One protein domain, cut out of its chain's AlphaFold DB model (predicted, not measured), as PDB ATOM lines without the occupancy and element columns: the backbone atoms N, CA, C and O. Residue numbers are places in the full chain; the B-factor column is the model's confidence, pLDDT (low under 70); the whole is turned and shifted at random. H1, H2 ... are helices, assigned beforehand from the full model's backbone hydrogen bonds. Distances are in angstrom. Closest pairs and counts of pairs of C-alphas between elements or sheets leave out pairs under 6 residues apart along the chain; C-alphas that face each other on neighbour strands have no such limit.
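AT A GLANCE: This is residues 11 to 45 and 57 to 84 of the 101 residues of an uncharacterized protein of Oryza sativa subsp. japonica (UniProt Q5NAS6). The long helix H1 fills one end of a flat, loose layout, with the short helix H3 beside it and H2 by itself toward the other end, reached through loops. Residues 32 to 37 and 40 to 45 stick out. The printed part has 63 residues, with three helices in the order H1, H2, H3 and no named strand; the class is all helix, though under half of the residues, 30, are in named elements. It is loose, with a radius of gyration of the C-alphas of 14.9 A and spans of 45 by 24 by 11 A.

IN THESE COORDINATES: H1, residues 20 to 34, is 21.6 A long, from C-alpha 20 at (13.862, -18.091, -21.476). H3, residues 77 to 84, is 10.5 A long and ends at C-alpha 84 at (27.490, -29.089, -20.087). H2, residues 62 to 68, is 9.7 A long.

HOW THE PARTS SIT: H1 and H3 touch; their closest C-alphas, of Ala 27 and Leu 81, are 6.6 A apart. They run the same way at a steep tilt of 37 degrees, only just past shallow. H2 is apart from H1 and from H3. In H1, H2 and H3 every O i to N i+4 pair is within hydrogen-bond range.

THE WHOLE: The C-alphas of Asp 41 and Glu 67, the two farthest apart, are 45.7 A apart. Residues 46 to 56, in the link from H1 to H2, are not printed; C-alphas 45 and 57 are 22.4 A apart across this cut. H2 to H3 is a short link of 8 residues. The pLDDT is under 70 at residues 40 to 45.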
ATOM      1  N   ASN A  11      29.594  -6.900 -27.132       97.56
ATOM      2  CA  ASN A  11      28.593  -7.796 -26.565       97.56
ATOM      3  C   ASN A  11      29.125  -9.226 -26.624       97.56
ATOM      4  O   ASN A  11      29.584  -9.666 -27.678       97.56
ATOM      5  N   VAL A  12      29.027  -9.945 -25.510       96.88
ATOM      6  CA  VAL A  12      29.415 -11.353 -25.413       96.88
ATOM      7  C   VAL A  12      28.149 -12.166 -25.202       96.88
ATOM      8  O   VAL A  12      27.674 -12.327 -24.082       96.88
ATOM      9  N   VAL A  13      27.569 -12.595 -26.316       96.88
ATOM     10  CA  VAL A  13      26.360 -13.419 -26.392       96.88
ATOM     11  C   VAL A  13      26.561 -14.477 -27.473       96.88
ATOM     12  O   VAL A  13      27.427 -14.311 -28.341       96.88
ATOM     13  N   ASP A  14      25.780 -15.551 -27.412       97.69
ATOM     14  CA  ASP A  14      25.731 -16.555 -28.473       97.69
ATOM     15  C   ASP A  14      25.019 -16.022 -29.738       97.69
ATOM     16  O   ASP A  14      24.725 -14.827 -29.846       97.69
ATOM     17  N   ASP A  15      24.811 -16.888 -30.729       97.94
ATOM     18  CA  ASP A  15      24.158 -16.564 -32.004       97.94
ATOM     19  C   ASP A  15      22.659 -16.879 -32.022       97.94
ATOM     20  O   ASP A  15      22.004 -16.628 -33.036       97.94
ATOM     21  N   ASP A  16      22.112 -17.434 -30.938       97.00
ATOM     22  CA  ASP A  16      20.783 -18.052 -30.904       97.00
ATOM     23  C   ASP A  16      19.901 -17.427 -29.812       97.00
ATOM     24  O   ASP A  16      19.644 -18.039 -28.770       97.00
ATOM     25  N   PRO A  17      19.430 -16.179 -30.018       94.56
ATOM     26  CA  PRO A  17      18.550 -15.525 -29.065       94.56
ATOM     27  C   PRO A  17      17.216 -16.276 -28.971       94.56
ATOM     28  O   PRO A  17      16.423 -16.261 -29.913       94.56
ATOM     29  N   ALA A  18      16.940 -16.851 -27.802       92.44
ATOM     30  CA  ALA A  18      15.734 -17.631 -27.539       92.44
ATOM     31  C   ALA A  18      14.966 -17.119 -26.305       92.44
ATOM     32  O   ALA A  18      15.575 -16.584 -25.368       92.44
ATOM     33  N   PRO A  19      13.632 -17.303 -26.255       90.62
ATOM     34  CA  PRO A  19      12.862 -17.082 -25.041       90.62
ATOM     35  C   PRO A  19      13.393 -17.942 -23.894       90.62
ATOM     36  O   PRO A  19      13.725 -19.117 -24.062       90.62
ATOM     37  N   ARG A  20      13.405 -17.383 -22.682       87.50
ATOM     38  CA  ARG A  20      13.862 -18.091 -21.476       87.50
ATOM     39  C   ARG A  20      13.126 -19.422 -21.270       87.50
ATOM     40  O   ARG A  20      13.746 -20.410 -20.884       87.50
ATOM     41  N   SER A  21      11.819 -19.447 -21.530       87.94
ATOM     42  CA  SER A  21      10.981 -20.648 -21.430       87.94
ATOM     43  C   SER A  21      11.434 -21.760 -22.378       87.94
ATOM     44  O   SER A  21      11.455 -22.921 -21.977       87.94
ATOM     45  N   GLU A  22      11.854 -21.413 -23.597       92.44
ATOM     46  CA  GLU A  22      12.362 -22.366 -24.585       92.44
ATOM     47  C   GLU A  22      13.682 -22.994 -24.119       92.44
ATOM     48  O   GLU A  22      13.825 -24.217 -24.118       92.44
ATOM     49  N   VAL A  23      14.615 -22.167 -23.633       94.50
ATOM     50  CA  VAL A  23      15.910 -22.632 -23.112       94.50
ATOM     51  C   VAL A  23      15.715 -23.608 -21.947       94.50
ATOM     52  O   VAL A  23      16.338 -24.673 -21.916       94.50
ATOM     53  N   PHE A  24      14.809 -23.297 -21.011       91.44
ATOM     54  CA  PHE A  24      14.494 -24.193 -19.893       91.44
ATOM     55  C   PHE A  24      13.810 -25.486 -20.336       91.44
ATOM     56  O   PHE A  24      14.146 -26.553 -19.821       91.44
ATOM     57  N   ALA A  25      12.873 -25.416 -21.284       93.31
ATOM     58  CA  ALA A  25      12.218 -26.604 -21.824       93.31
ATOM     59  C   ALA A  25      13.239 -27.549 -22.478       93.31
ATOM     60  O   ALA A  25      13.223 -28.755 -22.221       93.31
ATOM     61  N   PHE A  26      14.180 -27.003 -23.252       96.25
ATOM     62  CA  PHE A  26      15.255 -27.786 -23.849       96.25
ATOM     63  C   PHE A  26      16.187 -28.389 -22.790       96.25
ATOM     64  O   PHE A  26      16.456 -29.588 -22.846       96.25
ATOM     65  N   ALA A  27      16.618 -27.610 -21.791       95.06
ATOM     66  CA  ALA A  27      17.454 -28.108 -20.695       95.06
ATOM     67  C   ALA A  27      16.787 -29.269 -19.939       95.06
ATOM     68  O   ALA A  27      17.417 -30.300 -19.704       95.06
ATOM     69  N   ARG A  28      15.490 -29.144 -19.627       92.69
ATOM     70  CA  ARG A  28      14.694 -30.224 -19.023       92.69
ATOM     71  C   ARG A  28      14.692 -31.466 -19.915       92.69
ATOM     72  O   ARG A  28      14.973 -32.558 -19.435       92.69
ATOM     73  N   SER A  29      14.437 -31.296 -21.214       94.19
ATOM     74  CA  SER A  29      14.430 -32.415 -22.166       94.19
ATOM     75  C   SER A  29      15.785 -33.127 -22.271       94.19
ATOM     76  O   SER A  29      15.827 -34.336 -22.481       94.19
ATOM     77  N   LEU A  30      16.890 -32.391 -22.123       94.88
ATOM     78  CA  LEU A  30      18.243 -32.937 -22.146       94.88
ATOM     79  C   LEU A  30      18.524 -33.807 -20.923       94.88
ATOM     80  O   LEU A  30      18.982 -34.941 -21.071       94.88
ATOM     81  N   VAL A  31      18.224 -33.285 -19.733       92.69
ATOM     82  CA  VAL A  31      18.420 -34.010 -18.472       92.69
ATOM     83  C   VAL A  31      17.576 -35.277 -18.454       92.69
ATOM     84  O   VAL A  31      18.127 -36.342 -18.207       92.69
ATOM     85  N   GLU A  32      16.291 -35.194 -18.803       90.44
ATOM     86  CA  GLU A  32      15.398 -36.360 -18.797       90.44
ATOM     87  C   GLU A  32      15.847 -37.436 -19.797       90.44
ATOM     88  O   GLU A  32      15.763 -38.627 -19.519       90.44
ATOM     89  N   ARG A  33      16.394 -37.034 -20.953       92.69
ATOM     90  CA  ARG A  33      16.910 -37.983 -21.950       92.69
ATOM     91  C   ARG A  33      18.140 -38.745 -21.455       92.69
ATOM     92  O   ARG A  33      18.271 -39.926 -21.761       92.69
ATOM     93  N   LYS A  34      19.063 -38.079 -20.751       91.25
ATOM     94  CA  LYS A  34      20.308 -38.707 -20.264       91.25
ATOM     95  C   LYS A  34      20.116 -39.409 -18.916       91.25
ATOM     96  O   LYS A  34      20.741 -40.437 -18.669       91.25
ATOM     97  N   HIS A  35      19.248 -38.869 -18.065       89.44
ATOM     98  CA  HIS A  35      18.971 -39.334 -16.708       89.44
ATOM     99  C   HIS A  35      17.456 -39.329 -16.443       89.44
ATOM    100  O   HIS A  35      16.954 -38.417 -15.777       89.44
ATOM    101  N   PRO A  36      16.721 -40.330 -16.959       89.06
ATOM    102  CA  PRO A  36      15.278 -40.419 -16.764       89.06
ATOM    103  C   PRO A  36      14.889 -40.432 -15.280       89.06
ATOM    104  O   PRO A  36      15.540 -41.096 -14.471       89.06
ATOM    105  N   GLY A  37      13.829 -39.708 -14.919       85.06
ATOM    106  CA  GLY A  37      13.299 -39.635 -13.552       85.06
ATOM    107  C   GLY A  37      14.106 -38.766 -12.582       85.06
ATOM    108  O   GLY A  37      13.784 -38.710 -11.395       85.06
ATOM    109  N   LEU A  38      15.147 -38.073 -13.054       83.94
ATOM    110  CA  LEU A  38      15.945 -37.181 -12.212       83.94
ATOM    111  C   LEU A  38      15.231 -35.860 -11.899       83.94
ATOM    112  O   LEU A  38      15.539 -35.183 -10.913       83.94
ATOM    113  N   ILE A  39      14.281 -35.480 -12.745       79.81
ATOM    114  CA  ILE A  39      13.546 -34.230 -12.631       79.81
ATOM    115  C   ILE A  39      12.332 -34.480 -11.739       79.81
ATOM    116  O   ILE A  39      11.358 -35.090 -12.161       79.81
ATOM    117  N   MET A  40      12.388 -34.009 -10.492       69.88
ATOM    118  CA  MET A  40      11.211 -34.005  -9.621       69.88
ATOM    119  C   MET A  40      10.215 -32.933 -10.082       69.88
ATOM    120  O   MET A  40      10.612 -31.816 -10.420       69.88
ATOM    121  N   ASP A  41       8.920 -33.255 -10.043       63.53
ATOM    122  CA  ASP A  41       7.812 -32.435 -10.567       63.53
ATOM    123  C   ASP A  41       7.590 -31.077  -9.868       63.53
ATOM    124  O   ASP A  41       6.673 -30.332 -10.209       63.53
ATOM    125  N   SER A  42       8.430 -30.683  -8.914       54.81
ATOM    126  CA  SER A  42       8.224 -29.475  -8.117       54.81
ATOM    127  C   SER A  42       9.303 -28.423  -8.361       54.81
ATOM    128  O   SER A  42      10.182 -28.202  -7.530       54.81
ATOM    129  N   VAL A  43       9.195 -27.695  -9.469       57.66
ATOM    130  CA  VAL A  43       9.686 -26.312  -9.485       57.66
ATOM    131  C   VAL A  43       8.483 -25.421  -9.729       57.66
ATOM    132  O   VAL A  43       8.169 -25.058 -10.861       57.66
ATOM    133  N   VAL A  44       7.790 -25.099  -8.635       52.41
ATOM    134  CA  VAL A  44       6.889 -23.950  -8.602       52.41
ATOM    135  C   VAL A  44       7.764 -22.741  -8.900       52.41
ATOM    136  O   VAL A  44       8.588 -22.330  -8.083       52.41
ATOM    137  N   LEU A  45       7.642 -22.228 -10.120       56.38
ATOM    138  CA  LEU A  45       8.225 -20.958 -10.517       56.38
ATOM    139  C   LEU A  45       7.760 -19.924  -9.475       56.38
ATOM    140  O   LEU A  45       6.552 -19.819  -9.247       56.38
ATOM    141  N   LYS A  57      15.176  -8.373 -25.820       80.50
ATOM    142  CA  LYS A  57      16.092  -7.717 -26.760       80.50
ATOM    143  C   LYS A  57      16.940  -8.770 -27.458       80.50
ATOM    144  O   LYS A  57      17.462  -9.674 -26.815       80.50
ATOM    145  N   ARG A  58      17.134  -8.601 -28.765       91.69
ATOM    146  CA  ARG A  58      18.159  -9.323 -29.529       91.69
ATOM    147  C   ARG A  58      19.431  -8.483 -29.538       91.69
ATOM    148  O   ARG A  58      19.372  -7.285 -29.813       91.69
ATOM    149  N   VAL A  59      20.563  -9.094 -29.204       95.31
ATOM    150  CA  VAL A  59      21.857  -8.414 -29.062       95.31
ATOM    151  C   VAL A  59      22.815  -8.964 -30.114       95.31
ATOM    152  O   VAL A  59      23.019 -10.167 -30.184       95.31
ATOM    153  N   SER A  60      23.404  -8.093 -30.935       96.94
ATOM    154  CA  SER A  60      24.399  -8.512 -31.931       96.94
ATOM    155  C   SER A  60      25.775  -8.705 -31.292       96.94
ATOM    156  O   SER A  60      26.242  -7.830 -30.556       96.94
ATOM    157  N   ASN A  61      26.441  -9.812 -31.633       97.94
ATOM    158  CA  ASN A  61      27.840 -10.106 -31.312       97.94
ATOM    159  C   ASN A  61      28.788  -9.894 -32.514       97.94
ATOM    160  O   ASN A  61      29.955 -10.266 -32.439       97.94
ATOM    161  N   ALA A  62      28.328  -9.271 -33.609       98.06
ATOM    162  CA  ALA A  62      29.120  -9.114 -34.837       98.06
ATOM    163  C   ALA A  62      30.495  -8.482 -34.568       98.06
ATOM    164  O   ALA A  62      31.517  -9.011 -34.992       98.06
ATOM    165  N   ARG A  63      30.545  -7.434 -33.733       97.12
ATOM    166  CA  ARG A  63      31.802  -6.764 -33.365       97.12
ATOM    167  C   ARG A  63      32.807  -7.699 -32.675       97.12
ATOM    168  O   ARG A  63      34.003  -7.595 -32.922       97.12
ATOM    169  N   LEU A  64      32.331  -8.601 -31.812       97.75
ATOM    170  CA  LEU A  64      33.169  -9.601 -31.135       97.75
ATOM    171  C   LEU A  64      33.834 -10.533 -32.160       97.75
ATOM    172  O   LEU A  64      35.000 -10.888 -32.012       97.75
ATOM    173  N   LYS A  65      33.109 -10.909 -33.215       98.12
ATOM    174  CA  LYS A  65      33.596 -11.825 -34.253       98.12
ATOM    175  C   LYS A  65      34.478 -11.133 -35.286       98.12
ATOM    176  O   LYS A  65      35.532 -11.653 -35.626       98.12
ATOM    177  N   GLU A  66      34.058  -9.968 -35.767       98.12
ATOM    178  CA  GLU A  66      34.715  -9.236 -36.854       98.12
ATOM    179  C   GLU A  66      36.011  -8.560 -36.401       98.12
ATOM    180  O   GLU A  66      37.025  -8.670 -37.083       98.12
ATOM    181  N   GLU A  67      36.004  -7.879 -35.250       97.00
ATOM    182  CA  GLU A  67      37.183  -7.132 -34.790       97.00
ATOM    183  C   GLU A  67      38.153  -8.001 -33.980       97.00
ATOM    184  O   GLU A  67      39.360  -7.779 -34.040       97.00
ATOM    185  N   LEU A  68      37.646  -8.968 -33.201       96.50
ATOM    186  CA  LEU A  68      38.478  -9.802 -32.319       96.50
ATOM    187  C   LEU A  68      38.699 -11.226 -32.850       96.50
ATOM    188  O   LEU A  68      39.448 -11.987 -32.245       96.50
ATOM    189  N   GLY A  69      38.057 -11.612 -33.959       97.69
ATOM    190  CA  GLY A  69      38.227 -12.937 -34.564       97.69
ATOM    191  C   GLY A  69      37.698 -14.096 -33.712       97.69
ATOM    192  O   GLY A  69      38.078 -15.247 -33.940       97.69
ATOM    193  N   VAL A  70      36.851 -13.818 -32.714       98.19
ATOM    194  CA  VAL A  70      36.347 -14.840 -31.790       98.19
ATOM    195  C   VAL A  70      35.472 -15.843 -32.534       98.19
ATOM    196  O   VAL A  70      34.499 -15.485 -33.197       98.19
ATOM    197  N   LYS A  71      35.794 -17.125 -32.357       98.19
ATOM    198  CA  LYS A  71      34.976 -18.258 -32.793       98.19
ATOM    199  C   LYS A  71      34.347 -18.893 -31.561       98.19
ATOM    200  O   LYS A  71      35.061 -19.409 -30.704       98.19
ATOM    201  N   LEU A  72      33.023 -18.817 -31.453       98.19
ATOM    202  CA  LEU A  72      32.299 -19.390 -30.322       98.19
ATOM    203  C   LEU A  72      32.366 -20.918 -30.385       98.19
ATOM    204  O   LEU A  72      32.000 -21.507 -31.399       98.19
ATOM    205  N   LEU A  73      32.798 -21.552 -29.293       98.19
ATOM    206  CA  LEU A  73      32.752 -23.013 -29.159       98.19
ATOM    207  C   LEU A  73      31.302 -23.523 -29.136       98.19
ATOM    208  O   LEU A  73      30.993 -24.581 -29.677       98.19
ATOM    209  N   HIS A  74      30.415 -22.734 -28.529       98.31
ATOM    210  CA  HIS A  74      28.992 -23.013 -28.407       98.31
ATOM    211  C   HIS A  74      28.205 -21.815 -28.956       98.31
ATOM    212  O   HIS A  74      27.889 -20.898 -28.200       98.31
ATOM    213  N   PRO A  75      27.940 -21.765 -30.276       98.19
ATOM    214  CA  PRO A  75      27.226 -20.651 -30.898       98.19
ATOM    215  C   PRO A  75      25.729 -20.644 -30.567       98.19
ATOM    216  O   PRO A  75      25.055 -19.671 -30.870       98.19
ATOM    217  N   THR A  76      25.194 -21.704 -29.960       98.38
ATOM    218  CA  THR A  76      23.781 -21.783 -29.571       98.38
ATOM    219  C   THR A  76      23.630 -22.294 -28.149       98.38
ATOM    220  O   THR A  76      24.413 -23.149 -27.709       98.38
ATOM    221  N   TYR A  77      22.560 -21.874 -27.470       97.62
ATOM    222  CA  TYR A  77      22.197 -22.413 -26.159       97.62
ATOM    223  C   TYR A  77      22.090 -23.947 -26.184       97.62
ATOM    224  O   TYR A  77      22.495 -24.614 -25.233       97.62
ATOM    225  N   LYS A  78      21.621 -24.531 -27.300       98.31
ATOM    226  CA  LYS A  78      21.507 -25.987 -27.469       98.31
ATOM    227  C   LYS A  78      22.864 -26.679 -27.411       98.31
ATOM    228  O   LYS A  78      23.028 -27.644 -26.669       98.31
ATOM    229  N   SER A  79      23.836 -26.167 -28.169       98.38
ATOM    230  CA  SER A  79      25.198 -26.714 -28.197       98.38
ATOM    231  C   SER A  79      25.904 -26.582 -26.843       98.38
ATOM    232  O   SER A  79      26.569 -27.520 -26.406       98.38
ATOM    233  N   GLY A  80      25.710 -25.456 -26.148       98.06
ATOM    234  CA  GLY A  80      26.296 -25.219 -24.829       98.06
ATOM    235  C   GLY A  80      25.698 -26.120 -23.754       98.06
ATOM    236  O   GLY A  80      26.435 -26.761 -23.010       98.06
ATOM    237  N   LEU A  81      24.368 -26.230 -23.697       97.81
ATOM    238  CA  LEU A  81      23.695 -27.088 -22.718       97.81
ATOM    239  C   LEU A  81      23.999 -28.573 -22.931       97.81
ATOM    240  O   LEU A  81      24.177 -29.292 -21.950       97.81
ATOM    241  N   GLN A  82      24.101 -29.033 -24.183       97.50
ATOM    242  CA  GLN A  82      24.519 -30.406 -24.472       97.50
ATOM    243  C   GLN A  82      25.954 -30.659 -23.984       97.50
ATOM    244  O   GLN A  82      26.185 -31.639 -23.288       97.50
ATOM    245  N   SER A  83      26.888 -29.743 -24.254       97.62
ATOM    246  CA  SER A  83      28.280 -29.832 -23.780       97.62
ATOM    247  C   SER A  83      28.382 -29.881 -22.248       97.62
ATOM    248  O   SER A  83      29.102 -30.707 -21.680       97.62
ATOM    249  N   ILE A  84      27.596 -29.050 -21.553       95.81
ATOM    250  CA  ILE A  84      27.490 -29.089 -20.087       95.81
ATOM    251  C   ILE A  84      26.988 -30.460 -19.632       95.81
ATOM    252  O   ILE A  84      27.605 -31.074 -18.767       95.81
TER     253      ILE A  84